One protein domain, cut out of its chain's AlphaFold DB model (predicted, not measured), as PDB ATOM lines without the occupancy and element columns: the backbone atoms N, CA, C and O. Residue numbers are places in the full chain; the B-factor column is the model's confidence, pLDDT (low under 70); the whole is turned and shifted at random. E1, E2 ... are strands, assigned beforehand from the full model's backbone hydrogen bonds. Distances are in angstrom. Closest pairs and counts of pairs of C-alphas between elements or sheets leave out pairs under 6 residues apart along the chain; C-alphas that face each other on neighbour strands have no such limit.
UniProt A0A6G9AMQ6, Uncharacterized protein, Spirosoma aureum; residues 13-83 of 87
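AT A GLANCE: This is residues 13 to 83 of the 87 residues of an uncharacterized protein of Spirosoma aureum (UniProt A0A6G9AMQ6). What shape is this? One antiparallel sheet, E1 E2 E3 E4 E5 in chain order, strongly twisted and curled like part of a barrel, stays open between E1 and E5; the long loop of residues 61 to 78 joins E4 to E5. How large is it? The 71 printed residues, all strand in class with no named helix, are compact, radius of gyration of the C-alphas 12.4 A, spanning 38 by 22 by 22 A.

HOW THE PARTS SIT: Which strands pair? E1, residues 13 to 19, and E2, residues 22 to 30, begin a meander, each strand the antiparallel neighbour of the one before: N 17 and O 24 are 2.9 A apart. What follows? E3, residues 39 to 45, has N 40 2.8 A from O 25 of E2; E4, residues 50 to 60, has N 52 2.9 A from O 45 of E3; E5, residues 79 to 82, has N 81 3.2 A from O 51 of E4.

IN THESE COORDINATES: Where does E1 begin? C-alpha 13 is at (77.749, -2.570, -3.702). Which strands bend? E2, 21.2 A long, bends by 63 degrees at residue 27, and E4, 27.3 A, by 68 degrees at residue 57.

THE WHOLE: Is there a cut? The printed part has no cut. Where is confidence low? Residues 74 to 83 have pLDDT under 70.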
ATOM      1  N   ALA A  13      77.389  -2.111  -2.373       91.56
ATOM      2  CA  ALA A  13      77.749  -2.570  -3.702       91.56
ATOM      3  C   ALA A  13      79.143  -2.064  -4.068       91.56
ATOM      4  O   ALA A  13      79.536  -0.947  -3.708       91.56
ATOM      5  N   GLY A  14      79.881  -2.849  -4.837       94.31
ATOM      6  CA  GLY A  14      81.109  -2.374  -5.449       94.31
ATOM      7  C   GLY A  14      81.748  -3.380  -6.385       94.31
ATOM      8  O   GLY A  14      81.067  -4.134  -7.078       94.31
ATOM      9  N   THR A  15      83.072  -3.335  -6.455       96.88
ATOM     10  CA  THR A  15      83.840  -4.251  -7.296       96.88
ATOM     11  C   THR A  15      83.992  -5.585  -6.591       96.88
ATOM     12  O   THR A  15      84.103  -5.642  -5.365       96.88
ATOM     13  N   TYR A  16      84.032  -6.667  -7.363       95.25
ATOM     14  CA  TYR A  16      84.235  -7.995  -6.809       95.25
ATOM     15  C   TYR A  16      85.274  -8.792  -7.588       95.25
ATOM     16  O   TYR A  16      85.532  -8.538  -8.764       95.25
ATOM     17  N   SER A  17      85.849  -9.777  -6.911       95.88
ATOM     18  CA  SER A  17      86.712 -10.797  -7.494       95.88
ATOM     19  C   SER A  17      86.377 -12.162  -6.901       95.88
ATOM     20  O   SER A  17      85.886 -12.259  -5.773       95.88
ATOM     21  N   THR A  18      86.665 -13.221  -7.649       94.44
ATOM     22  CA  THR A  18      86.460 -14.605  -7.208       94.44
ATOM     23  C   THR A  18      87.710 -15.435  -7.441       94.44
ATOM     24  O   THR A  18      88.332 -15.315  -8.494       94.44
ATOM     25  N   GLU A  19      88.031 -16.309  -6.495       95.25
ATOM     26  CA  GLU A  19      89.106 -17.296  -6.596       95.25
ATOM     27  C   GLU A  19      88.623 -18.598  -5.951       95.25
ATOM     28  O   GLU A  19      88.325 -18.634  -4.759       95.25
ATOM     29  N   GLY A  20      88.467 -19.659  -6.748       94.31
ATOM     30  CA  GLY A  20      87.832 -20.893  -6.277       94.31
ATOM     31  C   GLY A  20      86.430 -20.637  -5.712       94.31
ATOM     32  O   GLY A  20      85.590 -20.022  -6.369       94.31
ATOM     33  N   ASP A  21      86.186 -21.092  -4.481       94.12
ATOM     34  CA  ASP A  21      84.926 -20.884  -3.756       94.12
ATOM     35  C   ASP A  21      84.904 -19.583  -2.932       94.12
ATOM     36  O   ASP A  21      83.965 -19.345  -2.168       94.12
ATOM     37  N   GLN A  22      85.915 -18.723  -3.081       94.88
ATOM     38  CA  GLN A  22      86.032 -17.463  -2.361       94.88
ATOM     39  C   GLN A  22      85.572 -16.291  -3.231       94.88
ATOM     40  O   GLN A  22      85.965 -16.132  -4.386       94.88
ATOM     41  N   TYR A  23      84.734 -15.445  -2.649       93.94
ATOM     42  CA  TYR A  23      84.265 -14.177  -3.190       93.94
ATOM     43  C   TYR A  23      84.807 -13.047  -2.321       93.94
ATOM     44  O   TYR A  23      84.729 -13.121  -1.094       93.94
ATOM     45  N   LYS A  24      85.335 -11.997  -2.946       95.12
ATOM     46  CA  LYS A  24      85.717 -10.748  -2.286       95.12
ATOM     47  C   LYS A  24      84.960  -9.601  -2.937       95.12
ATOM     48  O   LYS A  24      85.061  -9.433  -4.146       95.12
ATOM     49  N   GLU A  25      84.292  -8.776  -2.141       95.06
ATOM     50  CA  GLU A  25      83.716  -7.500  -2.576       95.06
ATOM     51  C   GLU A  25      84.437  -6.341  -1.896       95.06
ATOM     52  O   GLU A  25      84.712  -6.407  -0.700       95.06
ATOM     53  N   THR A  26      84.732  -5.281  -2.646       96.56
ATOM     54  CA  THR A  26      85.180  -3.988  -2.114       96.56
ATOM     55  C   THR A  26      84.069  -2.974  -2.324       96.56
ATOM     56  O   THR A  26      83.695  -2.695  -3.463       96.56
ATOM     57  N   PHE A  27      83.535  -2.409  -1.244       95.19
ATOM     58  CA  PHE A  27      82.367  -1.535  -1.323       95.19
ATOM     59  C   PHE A  27      82.729  -0.163  -1.899       95.19
ATOM     60  O   PHE A  27      83.491   0.589  -1.295       95.19
ATOM     61  N   LEU A  28      82.138   0.194  -3.040       95.69
ATOM     62  CA  LEU A  28      82.197   1.550  -3.599       95.69
ATOM     63  C   LEU A  28      81.049   2.413  -3.068       95.69
ATOM     64  O   LEU A  28      81.199   3.616  -2.873       95.69
ATOM     65  N   PHE A  29      79.918   1.771  -2.785       93.06
ATOM     66  CA  PHE A  29      78.724   2.374  -2.218       93.06
ATOM     67  C   PHE A  29      78.277   1.548  -1.015       93.06
ATOM     68  O   PHE A  29      78.267   0.316  -1.067       93.06
ATOM     69  N   TYR A  30      77.897   2.212   0.074       91.06
ATOM     70  CA  TYR A  30      77.352   1.553   1.258       91.06
ATOM     71  C   TYR A  30      76.378   2.482   1.983       91.06
ATOM     72  O   TYR A  30      76.601   3.689   2.048       91.06
ATOM     73  N   SER A  31      75.313   1.928   2.566       87.81
ATOM     74  CA  SER A  31      74.276   2.686   3.288       87.81
ATOM     75  C   SER A  31      74.805   3.431   4.521       87.81
ATOM     76  O   SER A  31      74.176   4.361   5.009       87.81
ATOM     77  N   ASN A  32      75.962   3.015   5.032       88.50
ATOM     78  CA  ASN A  32      76.762   3.711   6.031       88.50
ATOM     79  C   ASN A  32      78.153   3.981   5.431       88.50
ATOM     80  O   ASN A  32      78.923   3.052   5.182       88.50
ATOM     81  N   SER A  33      78.466   5.257   5.206       90.44
ATOM     82  CA  SER A  33      79.666   5.694   4.482       90.44
ATOM     83  C   SER A  33      80.984   5.279   5.143       90.44
ATOM     84  O   SER A  33      81.986   5.159   4.447       90.44
ATOM     85  N   VAL A  34      80.990   4.965   6.445       89.88
ATOM     86  CA  VAL A  34      82.184   4.479   7.168       89.88
ATOM     87  C   VAL A  34      82.662   3.112   6.639       89.88
ATOM     88  O   VAL A  34      83.769   2.668   6.942       89.88
ATOM     89  N   TYR A  35      81.834   2.413   5.857       89.56
ATOM     90  CA  TYR A  35      82.179   1.135   5.232       89.56
ATOM     91  C   TYR A  35      82.575   1.250   3.752       89.56
ATOM     92  O   TYR A  35      82.986   0.249   3.166       89.56
ATOM     93  N   VAL A  36      82.517   2.438   3.143       94.94
ATOM     94  CA  VAL A  36      83.052   2.643   1.784       94.94
ATOM     95  C   VAL A  36      84.558   2.353   1.780       94.94
ATOM     96  O   VAL A  36      85.269   2.668   2.731       94.94
ATOM     97  N   GLY A  37      85.035   1.660   0.746       95.56
ATOM     98  CA  GLY A  37      86.408   1.166   0.624       95.56
ATOM     99  C   GLY A  37      86.728  -0.064   1.480       95.56
ATOM    100  O   GLY A  37      87.826  -0.606   1.376       95.56
ATOM    101  N   SER A  38      85.795  -0.527   2.318       95.12
ATOM    102  CA  SER A  38      85.972  -1.759   3.092       95.12
ATOM    103  C   SER A  38      85.783  -2.985   2.197       95.12
ATOM    104  O   SER A  38      85.068  -2.934   1.195       95.12
ATOM    105  N   SER A  39      86.433  -4.089   2.556       95.50
ATOM    106  CA  SER A  39      86.352  -5.358   1.837       95.50
ATOM    107  C   SER A  39      85.655  -6.429   2.670       95.50
ATOM    108  O   SER A  39      85.887  -6.546   3.873       95.50
ATOM    109  N   ALA A  40      84.834  -7.238   2.014       92.00
ATOM    110  CA  ALA A  40      84.142  -8.385   2.583       92.00
ATOM    111  C   ALA A  40      84.521  -9.645   1.810       92.00
ATOM    112  O   ALA A  40      84.414  -9.673   0.584       92.00
ATOM    113  N   TRP A  41      84.914 -10.697   2.521       93.06
ATOM    114  CA  TRP A  41      85.137 -12.012   1.935       93.06
ATOM    115  C   TRP A  41      84.011 -12.949   2.338       93.06
ATOM    116  O   TRP A  41      83.586 -12.978   3.494       93.06
ATOM    117  N   GLN A  42      83.557 -13.747   1.382       91.19
ATOM    118  CA  GLN A  42      82.513 -14.744   1.563       91.19
ATOM    119  C   GLN A  42      82.905 -16.033   0.850       91.19
ATOM    120  O   GLN A  42      83.583 -15.985  -0.173       91.19
ATOM    121  N   GLN A  43      82.467 -17.180   1.363       91.19
ATOM    122  CA  GLN A  43      82.527 -18.421   0.587       91.19
ATOM    123  C   GLN A  43      81.185 -18.685  -0.075       91.19
ATOM    124  O   GLN A  43      80.132 -18.429   0.527       91.19
ATOM    125  N   TRP A  44      81.233 -19.215  -1.292       90.69
ATOM    126  CA  TRP A  44      80.053 -19.473  -2.097       90.69
ATOM    127  C   TRP A  44      80.048 -20.863  -2.731       90.69
ATOM    128  O   TRP A  44      81.076 -21.510  -2.892       90.69
ATOM    129  N   LYS A  45      78.852 -21.341  -3.070       90.06
ATOM    130  CA  LYS A  45      78.639 -22.545  -3.882       90.06
ATOM    131  C   LYS A  45      77.423 -22.360  -4.786       90.06
ATOM    132  O   LYS A  45      76.496 -21.639  -4.424       90.06
ATOM    133  N   LEU A  46      77.413 -23.042  -5.927       89.50
ATOM    134  CA  LEU A  46      76.327 -23.021  -6.913       89.50
ATOM    135  C   LEU A  46      75.830 -24.456  -7.194       89.50
ATOM    136  O   LEU A  46      76.134 -25.018  -8.244       89.50
ATOM    137  N   PRO A  47      75.149 -25.128  -6.248       86.38
ATOM    138  CA  PRO A  47      74.496 -26.392  -6.535       86.38
ATOM    139  C   PRO A  47      73.296 -26.132  -7.454       86.38
ATOM    140  O   PRO A  47      72.354 -25.429  -7.081       86.38
ATOM    141  N   SER A  48      73.333 -26.730  -8.647       88.12
ATOM    142  CA  SER A  48      72.338 -26.520  -9.703       88.12
ATOM    143  C   SER A  48      72.246 -25.041 -10.117       88.12
ATOM    144  O   SER A  48      73.245 -24.472 -10.551       88.12
ATOM    145  N   ASP A  49      71.075 -24.419 -10.004       86.88
ATOM    146  CA  ASP A  49      70.771 -23.069 -10.484       86.88
ATOM    147  C   ASP A  49      70.790 -21.997  -9.383       86.88
ATOM    148  O   ASP A  49      70.403 -20.855  -9.618       86.88
ATOM    149  N   THR A  50      71.184 -22.340  -8.156       85.31
ATOM    150  CA  THR A  50      71.040 -21.432  -7.013       85.31
ATOM    151  C   THR A  50      72.395 -21.104  -6.399       85.31
ATOM    152  O   THR A  50      73.120 -21.995  -5.966       85.31
ATOM    153  N   LEU A  51      72.744 -19.817  -6.348       86.12
ATOM    154  CA  LEU A  51      73.965 -19.329  -5.713       86.12
ATOM    155  C   LEU A  51      73.737 -19.160  -4.207       86.12
ATOM    156  O   LEU A  51      72.785 -18.493  -3.789       86.12
ATOM    157  N   TYR A  52      74.645 -19.719  -3.411       85.19
ATOM    158  CA  TYR A  52      74.645 -19.628  -1.954       85.19
ATOM    159  C   TYR A  52      75.940 -18.999  -1.477       85.19
ATOM    160  O   TYR A  52      77.010 -19.515  -1.786       85.19
ATOM    161  N   PHE A  53      75.835 -17.976  -0.636       86.81
ATOM    162  CA  PHE A  53      76.932 -17.528   0.220       86.81
ATOM    163  C   PHE A  53      76.730 -18.112   1.613       86.81
ATOM    164  O   PHE A  53      75.677 -17.894   2.218       86.81
ATOM    165  N   TYR A  54      77.701 -18.883   2.102       84.25
ATOM    166  CA  TYR A  54      77.504 -19.741   3.276       84.25
ATOM    167  C   TYR A  54      78.486 -19.484   4.423       84.25
ATOM    168  O   TYR A  54      78.244 -19.940   5.538       84.25
ATOM    169  N   ARG A  55      79.578 -18.747   4.188       86.19
ATOM    170  CA  ARG A  55      80.529 -18.335   5.232       86.19
ATOM    171  C   ARG A  55      81.012 -16.913   5.015       86.19
ATOM    172  O   ARG A  55      81.057 -16.436   3.885       86.19
ATOM    173  N   PHE A  56      81.397 -16.278   6.117       86.00
ATOM    174  CA  PHE A  56      81.973 -14.936   6.157       86.00
ATOM    175  C   PHE A  56      83.332 -15.015   6.870       86.00
ATOM    176  O   PHE A  56      83.394 -14.807   8.087       86.00
ATOM    177  N   PRO A  57      84.400 -15.427   6.159       87.50
ATOM    178  CA  PRO A  57      85.700 -15.676   6.770       87.50
ATOM    179  C   PRO A  57      86.447 -14.403   7.171       87.50
ATOM    180  O   PRO A  57      87.262 -14.478   8.086       87.50
ATOM    181  N   LYS A  58      86.213 -13.272   6.490       92.12
ATOM    182  CA  LYS A  58      87.008 -12.056   6.694       92.12
ATOM    183  C   LYS A  58      86.259 -10.779   6.317       92.12
ATOM    184  O   LYS A  58      85.529 -10.763   5.325       92.12
ATOM    185  N   GLY A  59      86.502  -9.700   7.055       91.75
ATOM    186  CA  GLY A  59      86.150  -8.334   6.672       91.75
ATOM    187  C   GLY A  59      87.237  -7.349   7.094       91.75
ATOM    188  O   GLY A  59      87.719  -7.427   8.219       91.75
ATOM    189  N   ASP A  60      87.587  -6.415   6.213       94.62
ATOM    190  CA  ASP A  60      88.605  -5.388   6.456       94.62
ATOM    191  C   ASP A  60      88.021  -3.999   6.190       94.62
ATOM    192  O   ASP A  60      87.313  -3.790   5.205       94.62
ATOM    193  N   ARG A  61      88.358  -3.016   7.027       93.00
ATOM    194  CA  ARG A  61      88.100  -1.595   6.747       93.00
ATOM    195  C   ARG A  61      89.003  -1.098   5.620       93.00
ATOM    196  O   ARG A  61      90.062  -1.666   5.372       93.00
ATOM    197  N   GLN A  62      88.655   0.047   5.031       92.25
ATOM    198  CA  GLN A  62      89.521   0.753   4.075       92.25
ATOM    199  C   GLN A  62      90.935   1.011   4.633       92.25
ATOM    200  O   GLN A  62      91.913   1.001   3.895       92.25
ATOM    201  N   THR A  63      91.051   1.205   5.949       91.44
ATOM    202  CA  THR A  63      92.330   1.401   6.648       91.44
ATOM    203  C   THR A  63      93.160   0.122   6.806       91.44
ATOM    204  O   THR A  63      94.246   0.176   7.374       91.44
ATOM    205  N   GLY A  64      92.652  -1.036   6.371       90.50
ATOM    206  CA  GLY A  64      93.270  -2.348   6.578       90.50
ATOM    207  C   GLY A  64      92.975  -2.980   7.943       90.50
ATOM    208  O   GLY A  64      93.473  -4.065   8.229       90.50
ATOM    209  N   LYS A  65      92.166  -2.335   8.796       93.56
ATOM    210  CA  LYS A  65      91.753  -2.904  10.088       93.56
ATOM    211  C   LYS A  65      90.816  -4.098   9.877       93.56
ATOM    212  O   LYS A  65      89.740  -3.916   9.312       93.56
ATOM    213  N   ASP A  66      91.174  -5.252  10.435       93.62
ATOM    214  CA  ASP A  66      90.297  -6.424  10.516       93.62
ATOM    215  C   ASP A  66      89.066  -6.116  11.391       93.62
ATOM    216  O   ASP A  66      89.169  -5.638  12.528       93.62
ATOM    217  N   VAL A  67      87.885  -6.364  10.832       90.50
ATOM    218  CA  VAL A  67      86.565  -6.182  11.455       90.50
ATOM    219  C   VAL A  67      85.698  -7.436  11.328       90.50
ATOM    220  O   VAL A  67      84.479  -7.394  11.493       90.50
ATOM    221  N   THR A  68      86.322  -8.586  11.092       89.31
ATOM    222  CA  THR A  68      85.655  -9.876  10.893       89.31
ATOM    223  C   THR A  68      84.744 -10.240  12.065       89.31
ATOM    224  O   THR A  68      83.609 -10.667  11.863       89.31
ATOM    225  N   GLN A  69      85.207 -10.034  13.303       86.75
ATOM    226  CA  GLN A  69      84.403 -10.292  14.505       86.75
ATOM    227  C   GLN A  69      83.220  -9.320  14.636       86.75
ATOM    228  O   GLN A  69      82.111  -9.747  14.960       86.75
ATOM    229  N   GLU A  70      83.439  -8.033  14.340       84.94
ATOM    230  CA  GLU A  70      82.408  -6.978  14.370       84.94
ATOM    231  C   GLU A  70      81.252  -7.323  13.424       84.94
ATOM    232  O   GLU A  70      80.086  -7.134  13.764       84.94
ATOM    233  N   TRP A  71      81.565  -7.875  12.253       80.12
ATOM    234  CA  TRP A  71      80.567  -8.207  11.231       80.12
ATOM    235  C   TRP A  71      79.956  -9.599  11.409       80.12
ATOM    236  O   TRP A  71      79.191 -10.060  10.564       80.12
ATOM    237  N   GLY A  72      80.258 -10.256  12.531       74.50
ATOM    238  CA  GLY A  72      79.700 -11.550  12.876       74.50
ATOM    239  C   GLY A  72      80.334 -12.670  12.069       74.50
ATOM    240  O   GLY A  72      79.631 -13.346  11.323       74.50
ATOM    241  N   GLN A  73      81.644 -12.879  12.240       76.56
ATOM    242  CA  GLN A  73      82.399 -14.023  11.718       76.56
ATOM    243  C   GLN A  73      81.535 -15.294  11.667       76.56
ATOM    244  O   GLN A  73      81.072 -15.781  12.698       76.56
ATOM    245  N   ASN A  74      81.308 -15.828  10.464       69.00
ATOM    246  CA  ASN A  74      80.496 -17.032  10.224       69.00
ATOM    247  C   ASN A  74      79.039 -17.008  10.743       69.00
ATOM    248  O   ASN A  74      78.385 -18.046  10.755       69.00
ATOM    249  N   LYS A  75      78.493 -15.846  11.112       65.81
ATOM    250  CA  LYS A  75      77.081 -15.646  11.496       65.81
ATOM    251  C   LYS A  75      76.195 -15.225  10.318       65.81
ATOM    252  O   LYS A  75      75.061 -14.798  10.521       65.81
ATOM    253  N   PHE A  76      76.711 -15.292   9.090       62.09
ATOM    254  CA  PHE A  76      75.999 -14.811   7.909       62.09
ATOM    255  C   PHE A  76      74.704 -15.602   7.692       62.09
ATOM    256  O   PHE A  76      74.717 -16.827   7.612       62.09
ATOM    257  N   VAL A  77      73.587 -14.885   7.575       57.03
ATOM    258  CA  VAL A  77      72.297 -15.465   7.194       57.03
ATOM    259  C   VAL A  77      72.279 -15.615   5.675       57.03
ATOM    260  O   VAL A  77      72.470 -14.642   4.946       57.03
ATOM    261  N   GLU A  78      72.087 -16.854   5.236       58.16
ATOM    262  CA  GLU A  78      72.048 -17.343   3.857       58.16
ATOM    263  C   GLU A  78      71.442 -16.341   2.849       58.16
ATOM    264  O   GLU A  78      70.263 -15.989   2.927       58.16
ATOM    265  N   LYS A  79      72.234 -15.907   1.857       63.12
ATOM    266  CA  LYS A  79      71.719 -15.180   0.685       63.12
ATOM    267  C   LYS A  79      71.469 -16.191  -0.431       63.12
ATOM    268  O   LYS A  79      72.424 -16.739  -0.977       63.12
ATOM    269  N   ARG A  80      70.194 -16.420  -0.755       63.00
ATOM    270  CA  ARG A  80      69.753 -17.249  -1.886       63.00
ATOM    271  C   ARG A  80      69.526 -16.358  -3.097       63.00
ATOM    272  O   ARG A  80      68.705 -15.445  -3.032       63.00
ATOM    273  N   VAL A  81      70.214 -16.634  -4.197       64.50
ATOM    274  CA  VAL A  81      69.908 -16.020  -5.493       64.50
ATOM    275  C   VAL A  81      69.687 -17.146  -6.488       64.50
ATOM    276  O   VAL A  81      70.606 -17.917  -6.753       64.50
ATOM    277  N   ARG A  82      68.469 -17.267  -7.027       62.88
ATOM    278  CA  ARG A  82      68.238 -18.140  -8.182       62.88
ATOM    279  C   ARG A  82      68.891 -17.486  -9.389       62.88
ATOM    280  O   ARG A  82      68.564 -16.343  -9.712       62.88
ATOM    281  N   ALA A  83      69.794 -18.197 -10.046       55.62
ATOM    282  CA  ALA A  83      70.231 -17.852 -11.380       55.62
ATOM    283  C   ALA A  83      69.045 -18.125 -12.308       55.62
ATOM    284  O   ALA A  83      68.862 -19.226 -12.817       55.62
TER     285      ALA A  83